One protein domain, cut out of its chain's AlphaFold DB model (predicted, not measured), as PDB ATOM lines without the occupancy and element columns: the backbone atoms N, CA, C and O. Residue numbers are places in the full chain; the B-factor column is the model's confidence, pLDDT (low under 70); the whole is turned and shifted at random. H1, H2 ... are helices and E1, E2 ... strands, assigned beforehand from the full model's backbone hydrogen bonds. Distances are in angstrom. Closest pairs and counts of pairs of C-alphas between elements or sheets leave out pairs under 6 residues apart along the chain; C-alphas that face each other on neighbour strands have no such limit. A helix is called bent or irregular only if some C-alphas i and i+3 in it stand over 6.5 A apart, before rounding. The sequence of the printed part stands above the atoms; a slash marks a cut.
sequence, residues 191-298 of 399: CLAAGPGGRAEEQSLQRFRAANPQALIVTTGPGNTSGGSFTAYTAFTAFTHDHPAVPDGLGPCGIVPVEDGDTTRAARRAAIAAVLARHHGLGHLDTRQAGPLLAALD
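AT A GLANCE: This is residues 191 to 298 of the 399 residues of the protein "HTH_30 domain-containing protein" of Streptomyces sp. Ru87 (UniProt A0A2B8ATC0). One twisted sheet of five strands has the long helix H2 packed slantwise over one face; H3 packs about perpendicular to H2 near one edge of the sheet, and H1 only grazes the sheet near E2 and E3. Residues 224 to 229, in the loop between E2 and E3, stick out. The printed part has 108 residues, with three named helices and five named strands in the order E1 H1 E2 E3 E4 H2 E5 H3; the sheet runs E2 E3 E1 E4 E5 and is mixed, and the class is mixed, helices and strands. The whole is compact, with a radius of gyration of the C-alphas of 13.5 A and spans of 37 by 32 by 26 A.

IN THESE COORDINATES: Find C-alpha 191 at (12.392, 47.383, 108.348), where strand E1, residues 191 to 194, begins. Next comes helix H1, residues 198 to 211, 20.5 A long and irregular, with C-alphas 199 and 202 7.0 A apart. Strand E2 is residues 216 to 220, E3 residues 235 to 240, 16.8 A long, and E4 residues 253 to 257. Look for C-alpha 263 at (14.590, 46.377, 115.567); from there helix H2 runs 24.1 A to residue 279. Strand E5, residues 284 to 286, leads straight into helix H3, residues 287 to 297, 12.4 A long and irregular, with C-alphas 289 and 292 8.7 A apart; it ends at C-alpha 297, (7.742, 31.461, 111.697).

HOW THE PARTS SIT: Start at inner strand E1, antiparallel to E4, with N 193 and O 254 2.9 A apart, and to E3, with N 192 and O 238 2.8 A apart. E2 and E3 form an antiparallel hairpin; look at N 218 and O 237, 2.8 A. E4 and E5 are parallel, with N 285 and O 253 3.0 A apart. E1, H1, E2 is a split strand-helix-strand unit, E3 standing between its strands, with a right-handed crossover; E4, H2, E5 is a strand-helix-strand unit, two parallel neighbours joined through a helix, with a left-handed crossover. H2 is on one face, making two layers, helix and sheet, at a height over the sheet of 6.1 A. It touches H3 with residues 269 to 273 alone, the closest C-alphas being those of Arg 269 and Leu 294, 6.2 A, about perpendicular at 80 degrees. H3 only grazes the sheet, with residues 287 to 294. H1 does so with residues 201 to 209, and is apart from H2 and H3. Every O i to N i+4 pair is within hydrogen-bond range in H2, 8 of 10 in H1 and 5 of 7 in H3.

THE WHOLE: The C-alphas of Gly 228 and Asp 242, 39.9 A, are the two farthest apart. The printed part has no cut. The links E2 to E3 and E3 to E4 are long. Confidence is under 70 at residues 195 to 202, 220 to 234 and 287 to 289; the mean pLDDT of the printed part is 74.2.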
ATOM      1  N   CYS A 191      11.248  48.227 108.622       90.50
ATOM      2  CA  CYS A 191      12.392  47.383 108.348       90.50
ATOM      3  C   CYS A 191      12.160  46.632 107.034       90.50
ATOM      4  O   CYS A 191      11.098  46.047 106.816       90.50
ATOM      5  N   LEU A 192      13.164  46.648 106.163       91.69
ATOM      6  CA  LEU A 192      13.203  45.888 104.924       91.69
ATOM      7  C   LEU A 192      14.374  44.917 104.979       91.69
ATOM      8  O   LEU A 192      15.486  45.317 105.309       91.69
ATOM      9  N   ALA A 193      14.155  43.669 104.590       88.25
ATOM     10  CA  ALA A 193      15.235  42.734 104.314       88.25
ATOM     11  C   ALA A 193      15.139  42.265 102.866       88.25
ATOM     12  O   ALA A 193      14.062  41.914 102.382       88.25
ATOM     13  N   ALA A 194      16.273  42.240 102.181       84.31
ATOM     14  CA  ALA A 194      16.391  41.661 100.853       84.31
ATOM     15  C   ALA A 194      17.340  40.462 100.919       84.31
ATOM     16  O   ALA A 194      18.423  40.534 101.507       84.31
ATOM     17  N   GLY A 195      16.899  39.341 100.346       67.25
ATOM     18  CA  GLY A 195      17.725  38.139 100.240       67.25
ATOM     19  C   GLY A 195      18.758  38.249  99.112       67.25
ATOM     20  O   GLY A 195      18.620  39.108  98.242       67.25
ATOM     21  N   PRO A 196      19.745  37.342  99.061       57.12
ATOM     22  CA  PRO A 196      20.813  37.391  98.065       57.12
ATOM     23  C   PRO A 196      20.291  37.301  96.625       57.12
ATOM     24  O   PRO A 196      19.295  36.622  96.340       57.12
ATOM     25  N   GLY A 197      20.973  37.980  95.711       51.19
ATOM     26  CA  GLY A 197      20.572  38.204  94.328       51.19
ATOM     27  C   GLY A 197      21.711  38.418  93.317       51.19
ATOM     28  O   GLY A 197      21.593  39.297  92.482       51.19
ATOM     29  N   GLY A 198      22.795  37.640  93.309       49.62
ATOM     30  CA  GLY A 198      23.786  37.615  92.212       49.62
ATOM     31  C   GLY A 198      24.476  38.959  91.876       49.62
ATOM     32  O   GLY A 198      24.387  39.935  92.604       49.62
ATOM     33  N   ARG A 199      25.182  39.050  90.734       43.50
ATOM     34  CA  ARG A 199      25.960  40.251  90.313       43.50
ATOM     35  C   ARG A 199      25.152  41.556  90.169       43.50
ATOM     36  O   ARG A 199      25.750  42.621  90.063       43.50
ATOM     37  N   ALA A 200      23.822  41.486  90.161       51.75
ATOM     38  CA  ALA A 200      22.942  42.654  90.184       51.75
ATOM     39  C   ALA A 200      22.860  43.322  91.580       51.75
ATOM     40  O   ALA A 200      22.366  44.441  91.683       51.75
ATOM     41  N   GLU A 201      23.377  42.672  92.634       61.88
ATOM     42  CA  GLU A 201      23.293  43.096  94.043       61.88
ATOM     43  C   GLU A 201      23.840  44.502  94.311       61.88
ATOM     44  O   GLU A 201      23.167  45.305  94.952       61.88
ATOM     45  N   GLU A 202      25.040  44.826  93.823       65.88
ATOM     46  CA  GLU A 202      25.694  46.098  94.158       65.88
ATOM     47  C   GLU A 202      24.981  47.290  93.505       65.88
ATOM     48  O   GLU A 202      24.736  48.309  94.155       65.88
ATOM     49  N   GLN A 203      24.528  47.122  92.258       72.50
ATOM     50  CA  GLN A 203      23.717  48.124  91.563       72.50
ATOM     51  C   GLN A 203      22.336  48.279  92.207       72.50
ATOM     52  O   GLN A 203      21.865  49.404  92.376       72.50
ATOM     53  N   SER A 204      21.687  47.180  92.598       74.88
ATOM     54  CA  SER A 204      20.383  47.223  93.265       74.88
ATOM     55  C   SER A 204      20.466  47.868  94.652       74.88
ATOM     56  O   SER A 204      19.626  48.704  94.984       74.88
ATOM     57  N   LEU A 205      21.513  47.575  95.432       78.62
ATOM     58  CA  LEU A 205      21.776  48.232  96.714       78.62
ATOM     59  C   LEU A 205      22.087  49.725  96.534       78.62
ATOM     60  O   LEU A 205      21.631  50.552  97.324       78.62
ATOM     61  N   GLN A 206      22.828  50.097  95.489       80.62
ATOM     62  CA  GLN A 206      23.122  51.497  95.188       80.62
ATOM     63  C   GLN A 206      21.860  52.273  94.783       80.62
ATOM     64  O   GLN A 206      21.640  53.376  95.283       80.62
ATOM     65  N   ARG A 207      20.981  51.681  93.960       82.56
ATOM     66  CA  ARG A 207      19.657  52.252  93.650       82.56
ATOM     67  C   ARG A 207      18.790  52.373  94.898       82.56
ATOM     68  O   ARG A 207      18.135  53.392  95.081       82.56
ATOM     69  N   PHE A 208      18.822  51.372  95.780       86.44
ATOM     70  CA  PHE A 208      18.083  51.416  97.039       86.44
ATOM     71  C   PHE A 208      18.581  52.543  97.952       86.44
ATOM     72  O   PHE A 208      17.762  53.284  98.489       86.44
ATOM     73  N   ARG A 209      19.904  52.724  98.076       85.50
ATOM     74  CA  ARG A 209      20.518  53.854  98.800       85.50
ATOM     75  C   ARG A 209      20.112  55.203  98.213       85.50
ATOM     76  O   ARG A 209      19.804  56.114  98.969       85.50
ATOM     77  N   ALA A 210      20.087  55.323  96.885       84.56
ATOM     78  CA  ALA A 210      19.678  56.552  96.208       84.56
ATOM     79  C   ALA A 210      18.188  56.870  96.422       84.56
ATOM     80  O   ALA A 210      17.835  58.028  96.626       84.56
ATOM     81  N   ALA A 211      17.323  55.851  96.409       85.25
ATOM     82  CA  ALA A 211      15.887  55.998  96.649       85.25
ATOM     83  C   ALA A 211      15.535  56.198  98.136       85.25
ATOM     84  O   ALA A 211      14.477  56.735  98.450       85.25
ATOM     85  N   ASN A 212      16.411  55.770  99.051       86.50
ATOM     86  CA  ASN A 212      16.203  55.843 100.498       86.50
ATOM     87  C   ASN A 212      17.452  56.403 101.204       86.50
ATOM     88  O   ASN A 212      18.091  55.684 101.979       86.50
ATOM     89  N   PRO A 213      17.822  57.675 100.971       82.25
ATOM     90  CA  PRO A 213      19.027  58.271 101.557       82.25
ATOM     91  C   PRO A 213      18.997  58.310 103.096       82.25
ATOM     92  O   PRO A 213      20.040  58.336 103.746       82.25
ATOM     93  N   GLN A 214      17.803  58.282 103.690       81.38
ATOM     94  CA  GLN A 214      17.572  58.224 105.132       81.38
ATOM     95  C   GLN A 214      17.755  56.826 105.745       81.38
ATOM     96  O   GLN A 214      17.782  56.708 106.972       81.38
ATOM     97  N   ALA A 215      17.831  55.770 104.926       84.38
ATOM     98  CA  ALA A 215      17.844  54.396 105.409       84.38
ATOM     99  C   ALA A 215      19.154  54.050 106.122       84.38
ATOM    100  O   ALA A 215      20.248  54.271 105.600       84.38
ATOM    101  N   LEU A 216      19.044  53.411 107.285       85.44
ATOM    102  CA  LEU A 216      20.180  52.752 107.912       85.44
ATOM    103  C   LEU A 216      20.287  51.327 107.379       85.44
ATOM    104  O   LEU A 216      19.429  50.495 107.664       85.44
ATOM    105  N   ILE A 217      21.334  51.056 106.604       83.94
ATOM    106  CA  ILE A 217      21.523  49.772 105.931       83.94
ATOM    107  C   ILE A 217      22.646  48.990 106.596       83.94
ATOM    108  O   ILE A 217      23.764  49.482 106.733       83.94
ATOM    109  N   VAL A 218      22.349  47.744 106.942       80.81
ATOM    110  CA  VAL A 218      23.292  46.765 107.461       80.81
ATOM    111  C   VAL A 218      23.406  45.630 106.454       80.81
ATOM    112  O   VAL A 218      22.420  44.973 106.126       80.81
ATOM    113  N   THR A 219      24.609  45.405 105.940       74.56
ATOM    114  CA  THR A 219      24.906  44.314 105.009       74.56
ATOM    115  C   THR A 219      25.470  43.125 105.775       74.56
ATOM    116  O   THR A 219      26.474  43.262 106.474       74.56
ATOM    117  N   THR A 220      24.857  41.956 105.629       64.94
ATOM    118  CA  THR A 220      25.418  40.685 106.087       64.94
ATOM    119  C   THR A 220      26.173  40.043 104.933       64.94
ATOM    120  O   THR A 220      25.571  39.569 103.972       64.94
ATOM    121  N   GLY A 221      27.505  40.057 105.023       52.03
ATOM    122  CA  GLY A 221      28.365  39.282 104.128       52.03
ATOM    123  C   GLY A 221      28.321  37.781 104.450       52.03
ATOM    124  O   GLY A 221      27.743  37.391 105.472       52.03
ATOM    125  N   PRO A 222      28.943  36.924 103.620       47.47
ATOM    126  CA  PRO A 222      29.011  35.491 103.878       47.47
ATOM    127  C   PRO A 222      29.777  35.240 105.184       47.47
ATOM    128  O   PRO A 222      30.998  35.375 105.246       47.47
ATOM    129  N   GLY A 223      29.050  34.898 106.247       39.66
ATOM    130  CA  GLY A 223      29.641  34.390 107.480       39.66
ATOM    131  C   GLY A 223      30.332  33.048 107.224       39.66
ATOM    132  O   GLY A 223      29.903  32.260 106.381       39.66
ATOM    133  N   ASN A 224      31.409  32.782 107.956       33.06
ATOM    134  CA  ASN A 224      32.169  31.536 107.914       33.06
ATOM    135  C   ASN A 224      31.378  30.351 108.505       33.06
ATOM    136  O   ASN A 224      31.680  29.856 109.586       33.06
ATOM    137  N   THR A 225      30.380  29.823 107.801       35.03
ATOM    138  CA  THR A 225      29.877  28.488 108.146       35.03
ATOM    139  C   THR A 225      30.950  27.457 107.813       35.03
ATOM    140  O   THR A 225      31.328  27.271 106.656       35.03
ATOM    141  N   SER A 226      31.459  26.788 108.845       33.84
ATOM    142  CA  SER A 226      32.296  25.597 108.758       33.84
ATOM    143  C   SER A 226      31.547  24.486 108.009       33.84
ATOM    144  O   SER A 226      30.824  23.686 108.590       33.84
ATOM    145  N   GLY A 227      31.697  24.460 106.686       34.56
ATOM    146  CA  GLY A 227      31.065  23.477 105.809       34.56
ATOM    147  C   GLY A 227      31.046  23.981 104.372       34.56
ATOM    148  O   GLY A 227      30.217  24.810 104.014       34.56
ATOM    149  N   GLY A 228      31.999  23.517 103.563       33.44
ATOM    150  CA  GLY A 228      32.299  24.060 102.240       33.44
ATOM    151  C   GLY A 228      31.110  24.106 101.274       33.44
ATOM    152  O   GLY A 228      30.709  23.094 100.711       33.44
ATOM    153  N   SER A 229      30.614  25.315 101.020       34.34
ATOM    154  CA  SER A 229      30.051  25.743  99.738       34.34
ATOM    155  C   SER A 229      30.100  27.270  99.709       34.34
ATOM    156  O   SER A 229      29.283  27.948 100.325       34.34
ATOM    157  N   PHE A 230      31.128  27.821  99.061       35.50
ATOM    158  CA  PHE A 230      31.261  29.262  98.868       35.50
ATOM    159  C   PHE A 230      30.217  29.722  97.856       35.50
ATOM    160  O   PHE A 230      30.303  29.410  96.671       35.50
ATOM    161  N   THR A 231      29.259  30.520  98.303       35.56
ATOM    162  CA  THR A 231      28.630  31.495  97.420       35.56
ATOM    163  C   THR A 231      28.641  32.838  98.134       35.56
ATOM    164  O   THR A 231      28.205  32.950  99.278       35.56
ATOM    165  N   ALA A 232      29.227  33.842  97.486       36.78
ATOM    166  CA  ALA A 232      29.233  35.209  97.978       36.78
ATOM    167  C   ALA A 232      27.792  35.732  97.936       36.78
ATOM    168  O   ALA A 232      27.240  35.935  96.858       36.78
ATOM    169  N   TYR A 233      27.173  35.874  99.102       53.91
ATOM    170  CA  TYR A 233      25.799  36.333  99.250       53.91
ATOM    171  C   TYR A 233      25.816  37.556 100.160       53.91
ATOM    172  O   TYR A 233      26.154  37.420 101.336       53.91
ATOM    173  N   THR A 234      25.463  38.732  99.637       52.88
ATOM    174  CA  THR A 234      25.243  39.910 100.484       52.88
ATOM    175  C   THR A 234      23.745  40.109 100.641       52.88
ATOM    176  O   THR A 234      23.088  40.704  99.791       52.88
ATOM    177  N   ALA A 235      23.183  39.587 101.727       72.94
ATOM    178  CA  ALA A 235      21.866  40.037 102.158       72.94
ATOM    179  C   ALA A 235      22.024  41.407 102.831       72.94
ATOM    180  O   ALA A 235      23.077  41.727 103.391       72.94
ATOM    181  N   PHE A 236      20.986  42.234 102.788       80.12
ATOM    182  CA  PHE A 236      20.989  43.471 103.558       80.12
ATOM    183  C   PHE A 236      19.662  43.675 104.273       80.12
ATOM    184  O   PHE A 236      18.602  43.254 103.810       80.12
ATOM    185  N   THR A 237      19.757  44.340 105.417       85.88
ATOM    186  CA  THR A 237      18.628  44.810 106.206       85.88
ATOM    187  C   THR A 237      18.686  46.330 106.244       85.88
ATOM    188  O   THR A 237      19.730  46.903 106.544       85.88
ATOM    189  N   ALA A 238      17.588  46.993 105.915       88.88
ATOM    190  CA  ALA A 238      17.459  48.438 105.916       88.88
ATOM    191  C   ALA A 238      16.379  48.870 106.902       88.88
ATOM    192  O   ALA A 238      15.331  48.240 107.000       88.88
ATOM    193  N   PHE A 239      16.626  49.966 107.607       88.38
ATOM    194  CA  PHE A 239      15.682  50.562 108.537       88.38
ATOM    195  C   PHE A 239      15.361  51.987 108.109       88.38
ATOM    196  O   PHE A 239      16.274  52.776 107.855       88.38
ATOM    197  N   THR A 240      14.075  52.315 108.027       87.31
ATOM    198  CA  THR A 240      13.587  53.616 107.558       87.31
ATOM    199  C   THR A 240      12.526  54.180 108.500       87.31
ATOM    200  O   THR A 240      11.864  53.455 109.245       87.31
ATOM    201  N   HIS A 241      12.397  55.507 108.506       82.75
ATOM    202  CA  HIS A 241      11.334  56.207 109.236       82.75
ATOM    203  C   HIS A 241      10.018  56.163 108.454       82.75
ATOM    204  O   HIS A 241       8.978  55.852 109.019       82.75
ATOM    205  N   ASP A 242      10.087  56.371 107.143       84.88
ATOM    206  CA  ASP A 242       8.958  56.228 106.225       84.88
ATOM    207  C   ASP A 242       8.953  54.847 105.568       84.88
ATOM    208  O   ASP A 242       9.954  54.122 105.610       84.88
ATOM    209  N   HIS A 243       7.835  54.482 104.943       86.88
ATOM    210  CA  HIS A 243       7.760  53.242 104.176       86.88
ATOM    211  C   HIS A 243       8.846  53.247 103.082       86.88
ATOM    212  O   HIS A 243       8.923  54.210 102.316       86.88
ATOM    213  N   PRO A 244       9.690  52.204 102.980       87.94
ATOM    214  CA  PRO A 244      10.816  52.207 102.056       87.94
ATOM    215  C   PRO A 244      10.341  52.208 100.599       87.94
ATOM    216  O   PRO A 244       9.423  51.471 100.228       87.94
ATOM    217  N   ALA A 245      11.001  53.006  99.761       87.25
ATOM    218  CA  ALA A 245      10.842  52.957  98.315       87.25
ATOM    219  C   ALA A 245      11.647  51.772  97.763       87.25
ATOM    220  O   ALA A 245      12.869  51.710  97.919       87.25
ATOM    221  N   VAL A 246      10.975  50.815  97.124       86.31
ATOM    222  CA  VAL A 246      11.619  49.626  96.551       86.31
ATOM    223  C   VAL A 246      11.915  49.882  95.072       86.31
ATOM    224  O   VAL A 246      10.972  49.970  94.290       86.31
ATOM    225  N   PRO A 247      13.191  50.019  94.661       81.44
ATOM    226  CA  PRO A 247      13.532  50.204  93.258       81.44
ATOM    227  C   PRO A 247      13.329  48.913  92.459       81.44
ATOM    228  O   PRO A 247      13.508  47.803  92.973       81.44
ATOM    229  N   ASP A 248      13.052  49.069  91.167       77.94
ATOM    230  CA  ASP A 248      12.957  47.943  90.241       77.94
ATOM    231  C   ASP A 248      14.260  47.131  90.212       77.94
ATOM    232  O   ASP A 248      15.375  47.666  90.123       77.94
ATOM    233  N   GLY A 249      14.115  45.806  90.279       74.94
ATOM    234  CA  GLY A 249      15.241  44.871  90.257       74.94
ATOM    235  C   GLY A 249      15.919  44.620  91.610       74.94
ATOM    236  O   GLY A 249      16.942  43.937  91.633       74.94
ATOM    237  N   LEU A 250      15.366  45.097  92.738       75.75
ATOM    238  CA  LEU A 250      15.863  44.736  94.082       75.75
ATOM    239  C   LEU A 250      15.742  43.227  94.383       75.75
ATOM    240  O   LEU A 250      16.457  42.696  95.229       75.75
ATOM    241  N   GLY A 251      14.867  42.532  93.653       76.25
ATOM    242  CA  GLY A 251      14.525  41.137  93.905       76.25
ATOM    243  C   GLY A 251      13.571  40.979  95.097       76.25
ATOM    244  O   GLY A 251      13.176  41.974  95.704       76.25
ATOM    245  N   PRO A 252      13.181  39.735  95.430       84.19
ATOM    246  CA  PRO A 252      12.229  39.464  96.501       84.19
ATOM    247  C   PRO A 252      12.696  40.011  97.855       84.19
ATOM    248  O   PRO A 252      13.736  39.587  98.379       84.19
ATOM    249  N   CYS A 253      11.908  40.919  98.428       87.44
ATOM    250  CA  CYS A 253      12.168  41.530  99.728       87.44
ATOM    251  C   CYS A 253      10.974  41.402 100.685       87.44
ATOM    252  O   CYS A 253       9.830  41.190 100.282       87.44
ATOM    253  N   GLY A 254      11.256  41.500 101.979       88.88
ATOM    254  CA  GLY A 254      10.253  41.541 103.034       88.88
ATOM    255  C   GLY A 254      10.230  42.915 103.677       88.88
ATOM    256  O   GLY A 254      11.293  43.423 104.025       88.88
ATOM    257  N   ILE A 255       9.043  43.501 103.837       90.12
ATOM    258  CA  ILE A 255       8.848  44.818 104.457       90.12
ATOM    259  C   ILE A 255       7.927  44.653 105.658       90.12
ATOM    260  O   ILE A 255       6.837  44.088 105.548       90.12
ATOM    261  N   VAL A 256       8.379  45.133 106.813       88.50
ATOM    262  CA  VAL A 256       7.655  44.995 108.074       88.50
ATOM    263  C   VAL A 256       7.722  46.286 108.890       88.50
ATOM    264  O   VAL A 256       8.743  46.977 108.840       88.50
ATOM    265  N   PRO A 257       6.676  46.630 109.660       88.06
ATOM    266  CA  PRO A 257       6.760  47.693 110.640       88.06
ATOM    267  C   PRO A 257       7.688  47.292 111.791       88.06
ATOM    268  O   PRO A 257       7.821  46.117 112.144       88.06
ATOM    269  N   VAL A 258       8.318  48.292 112.396       85.06
ATOM    270  CA  VAL A 258       9.043  48.152 113.657       85.06
ATOM    271  C   VAL A 258       8.060  48.451 114.786       85.06
ATOM    272  O   VAL A 258       7.691  49.600 115.020       85.06
ATOM    273  N   GLU A 259       7.616  47.405 115.472       78.88
ATOM    274  CA  GLU A 259       6.721  47.502 116.630       78.88
ATOM    275  C   GLU A 259       7.547  47.754 117.897       78.88
ATOM    276  O   GLU A 259       8.587  47.123 118.089       78.88
ATOM    277  N   ASP A 260       7.111  48.692 118.742       76.00
ATOM    278  CA  ASP A 260       7.722  49.007 120.046       76.00
ATOM    279  C   ASP A 260       9.233  49.325 120.006       76.00
ATOM    280  O   ASP A 260       9.948  49.187 120.999       76.00
ATOM    281  N   GLY A 261       9.750  49.731 118.842       73.81
ATOM    282  CA  GLY A 261      11.183  49.950 118.630       73.81
ATOM    283  C   GLY A 261      12.029  48.667 118.588       73.81
ATOM    284  O   GLY A 261      13.259  48.757 118.565       73.81
ATOM    285  N   ASP A 262      11.421  47.474 118.546       77.00
ATOM    286  CA  ASP A 262      12.137  46.196 118.489       77.00
ATOM    287  C   ASP A 262      12.692  45.924 117.083       77.00
ATOM    288  O   ASP A 262      12.152  45.177 116.259       77.00
ATOM    289  N   THR A 263      13.843  46.536 116.818       79.88
ATOM    290  CA  THR A 263      14.590  46.377 115.567       79.88
ATOM    291  C   THR A 263      15.065  44.942 115.328       79.88
ATOM    292  O   THR A 263      15.233  44.549 114.175       79.88
ATOM    293  N   THR A 264      15.232  44.125 116.374       79.56
ATOM    294  CA  THR A 264      15.694  42.734 116.241       79.56
ATOM    295  C   THR A 264      14.581  41.836 115.725       79.56
ATOM    296  O   THR A 264      14.770  41.062 114.782       79.56
ATOM    297  N   ARG A 265      13.391  41.956 116.316       79.19
ATOM    298  CA  ARG A 265      12.198  41.259 115.842       79.19
ATOM    299  C   ARG A 265      11.794  41.733 114.452       79.19
ATOM    300  O   ARG A 265      11.503  40.890 113.606       79.19
ATOM    301  N   ALA A 266      11.852  43.039 114.187       85.00
ATOM    302  CA  ALA A 266      11.577  43.585 112.862       85.00
ATOM    303  C   ALA A 266      12.535  43.017 111.801       85.00
ATOM    304  O   ALA A 266      12.081  42.491 110.788       85.00
ATOM    305  N   ALA A 267      13.846  42.995 112.064       82.81
ATOM    306  CA  ALA A 267      14.824  42.419 111.137       82.81
ATOM    307  C   ALA A 267      14.554  40.938 110.837       82.81
ATOM    308  O   ALA A 267      14.611  40.498 109.689       82.81
ATOM    309  N   ARG A 268      14.214  40.161 111.872       79.31
ATOM    310  CA  ARG A 268      13.907  38.729 111.745       79.31
ATOM    311  C   ARG A 268      12.645  38.495 110.924       79.31
ATOM    312  O   ARG A 268      12.666  37.685 110.000       79.31
ATOM    313  N   ARG A 269      11.573  39.237 111.200       85.31
ATOM    314  CA  ARG A 269      10.322  39.157 110.432       85.31
ATOM    315  C   ARG A 269      10.504  39.604 108.986       85.31
ATOM    316  O   ARG A 269       9.968  38.952 108.096       85.31
ATOM    317  N   ALA A 270      11.292  40.649 108.739       87.00
ATOM    318  CA  ALA A 270      11.626  41.092 107.389       87.00
ATOM    319  C   ALA A 270      12.389  40.012 106.614       87.00
ATOM    320  O   ALA A 270      12.059  39.734 105.462       87.00
ATOM    321  N   ALA A 271      13.354  39.339 107.249       83.00
ATOM    322  CA  ALA A 271      14.083  38.235 106.629       83.00
ATOM    323  C   ALA A 271      13.162  37.049 106.287       83.00
ATOM    324  O   ALA A 271      13.231  36.515 105.179       83.00
ATOM    325  N   ILE A 272      12.253  36.671 107.194       83.06
ATOM    326  CA  ILE A 272      11.242  35.633 106.936       83.06
ATOM    327  C   ILE A 272      10.338  36.046 105.764       83.06
ATOM    328  O   ILE A 272      10.121  35.255 104.847       83.06
ATOM    329  N   ALA A 273       9.851  37.290 105.751       87.12
ATOM    330  CA  ALA A 273       9.028  37.819 104.667       87.12
ATOM    331  C   ALA A 273       9.761  37.790 103.314       87.12
ATOM    332  O   ALA A 273       9.163  37.407 102.312       87.12
ATOM    333  N   ALA A 274      11.063  38.091 103.278       85.06
ATOM    334  CA  ALA A 274      11.871  38.002 102.062       85.06
ATOM    335  C   ALA A 274      12.015  36.555 101.549       85.06
ATOM    336  O   ALA A 274      11.966  36.307 100.341       85.06
ATOM    337  N   VAL A 275      12.165  35.585 102.459       81.94
ATOM    338  CA  VAL A 275      12.196  34.152 102.119       81.94
ATOM    339  C   VAL A 275      10.852  33.698 101.551       81.94
ATOM    340  O   VAL A 275      10.829  33.009 100.530       81.94
ATOM    341  N   LEU A 276       9.743  34.116 102.165       83.00
ATOM    342  CA  LEU A 276       8.393  33.821 101.683       83.00
ATOM    343  C   LEU A 276       8.131  34.448 100.312       83.00
ATOM    344  O   LEU A 276       7.667  33.754  99.409       83.00
ATOM    345  N   ALA A 277       8.486  35.724 100.131       84.88
ATOM    346  CA  ALA A 277       8.355  36.416  98.853       84.88
ATOM    347  C   ALA A 277       9.081  35.641  97.748       84.88
ATOM    348  O   ALA A 277       8.503  35.325  96.713       84.88
ATOM    349  N   ARG A 278      10.321  35.218  98.014       82.44
ATOM    350  CA  ARG A 278      11.102  34.408  97.077       82.44
ATOM    351  C   ARG A 278      10.468  33.053  96.794       82.44
ATOM    352  O   ARG A 278      10.411  32.647  95.638       82.44
ATOM    353  N   HIS A 279      10.028  32.346  97.832       79.69
ATOM    354  CA  HIS A 279       9.447  31.015  97.688       79.69
ATOM    355  C   HIS A 279       8.174  31.039  96.834       79.69
ATOM    356  O   HIS A 279       7.973  30.150  96.012       79.69
ATOM    357  N   HIS A 280       7.358  32.083  96.981       80.69
ATOM    358  CA  HIS A 280       6.108  32.247  96.242       80.69
ATOM    359  C   HIS A 280       6.247  33.049  94.937       80.69
ATOM    360  O   HIS A 280       5.243  33.315  94.284       80.69
ATOM    361  N   GLY A 281       7.467  33.431  94.535       79.00
ATOM    362  CA  GLY A 281       7.699  34.202  93.308       79.00
ATOM    363  C   GLY A 281       7.130  35.626  93.346       79.00
ATOM    364  O   GLY A 281       6.804  36.189  92.304       79.00
ATOM    365  N   LEU A 282       6.989  36.204  94.539       81.81
ATOM    366  CA  LEU A 282       6.505  37.563  94.759       81.81
ATOM    367  C   LEU A 282       7.670  38.562  94.736       81.81
ATOM    368  O   LEU A 282       8.774  38.266  95.200       81.81
ATOM    369  N   GLY A 283       7.412  39.771  94.230       73.81
ATOM    370  CA  GLY A 283       8.399  40.858  94.221       73.81
ATOM    371  C   GLY A 283       8.687  41.419  95.618       73.81
ATOM    372  O   GLY A 283       9.833  41.712  95.940       73.81
ATOM    373  N   HIS A 284       7.666  41.525  96.466       76.56
ATOM    374  CA  HIS A 284       7.812  41.849  97.883       76.56
ATOM    375  C   HIS A 284       6.666  41.230  98.682       76.56
ATOM    376  O   HIS A 284       5.630  40.878  98.112       76.56
ATOM    377  N   LEU A 285       6.850  41.109  99.995       78.31
ATOM    378  CA  LEU A 285       5.798  40.697 100.916       78.31
ATOM    379  C   LEU A 285       5.708  41.679 102.092       78.31
ATOM    380  O   LEU A 285       6.697  41.906 102.793       78.31
ATOM    381  N   ASP A 286       4.514  42.243 102.291       72.81
ATOM    382  CA  ASP A 286       4.170  43.103 103.429       72.81
ATOM    383  C   ASP A 286       3.549  42.254 104.552       72.81
ATOM    384  O   ASP A 286       2.697  41.388 104.321       72.81
ATOM    385  N   THR A 287       3.935  42.541 105.796       68.88
ATOM    386  CA  THR A 287       3.270  42.050 107.013       68.88
ATOM    387  C   THR A 287       1.750  42.023 106.989       68.88
ATOM    388  O   THR A 287       1.176  41.079 107.527       68.88
ATOM    389  N   ARG A 288       1.075  42.999 106.373       67.50
ATOM    390  CA  ARG A 288      -0.398  43.029 106.334       67.50
ATOM    391  C   ARG A 288      -0.999  41.814 105.627       67.50
ATOM    392  O   ARG A 288      -2.125  41.434 105.927       67.50
ATOM    393  N   GLN A 289      -0.248  41.192 104.720       67.19
ATOM    394  CA  GLN A 289      -0.693  40.037 103.942       67.19
ATOM    395  C   GLN A 289      -0.309  38.698 104.587       67.19
ATOM    396  O   GLN A 289      -0.979  37.698 104.343       67.19
ATOM    397  N   ALA A 290       0.739  38.662 105.419       75.25
ATOM    398  CA  ALA A 290       1.272  37.414 105.979       75.25
ATOM    399  C   ALA A 290       1.477  37.425 107.502       75.25
ATOM    400  O   ALA A 290       2.167  36.552 108.018       75.25
ATOM    401  N   GLY A 291       0.893  38.375 108.240       78.56
ATOM    402  CA  GLY A 291       1.103  38.555 109.684       78.56
ATOM    403  C   GLY A 291       1.036  37.263 110.514       78.56
ATOM    404  O   GLY A 291       2.003  36.965 111.219       78.56
ATOM    405  N   PRO A 292      -0.029  36.444 110.398       80.19
ATOM    406  CA  PRO A 292      -0.117  35.164 111.106       80.19
ATOM    407  C   PRO A 292       0.987  34.169 110.720       80.19
ATOM    408  O   PRO A 292       1.536  33.490 111.584       80.19
ATOM    409  N   LEU A 293       1.347  34.105 109.434       79.88
ATOM    410  CA  LEU A 293       2.404  33.221 108.940       79.88
ATOM    411  C   LEU A 293       3.782  33.678 109.434       79.88
ATOM    412  O   LEU A 293       4.577  32.862 109.886       79.88
ATOM    413  N   LEU A 294       4.047  34.987 109.418       82.44
ATOM    414  CA  LEU A 294       5.269  35.564 109.971       82.44
ATOM    415  C   LEU A 294       5.372  35.297 111.468       82.44
ATOM    416  O   LEU A 294       6.433  34.897 111.925       82.44
ATOM    417  N   ALA A 295       4.280  35.459 112.220       81.38
ATOM    418  CA  ALA A 295       4.250  35.152 113.646       81.38
ATOM    419  C   ALA A 295       4.522  33.665 113.929       81.38
ATOM    420  O   ALA A 295       5.288  33.359 114.837       81.38
ATOM    421  N   ALA A 296       3.963  32.752 113.129       80.94
ATOM    422  CA  ALA A 296       4.210  31.314 113.256       80.94
ATOM    423  C   ALA A 296       5.664  30.912 112.940       80.94
ATOM    424  O   ALA A 296       6.153  29.902 113.442       80.94
ATOM    425  N   LEU A 297       6.354  31.694 112.104       82.38
ATOM    426  CA  LEU A 297       7.742  31.461 111.697       82.38
ATOM    427  C   LEU A 297       8.767  32.246 112.539       82.38
ATOM    428  O   LEU A 297       9.966  31.994 112.416       82.38
ATOM    429  N   ASP A 298       8.322  33.167 113.401       80.56
ATOM    430  CA  ASP A 298       9.142  34.035 114.267       80.56
ATOM    431  C   ASP A 298       9.718  33.281 115.485       80.56
ATOM    432  O   ASP A 298       9.688  33.747 116.624       80.56
TER     433      ASP A 298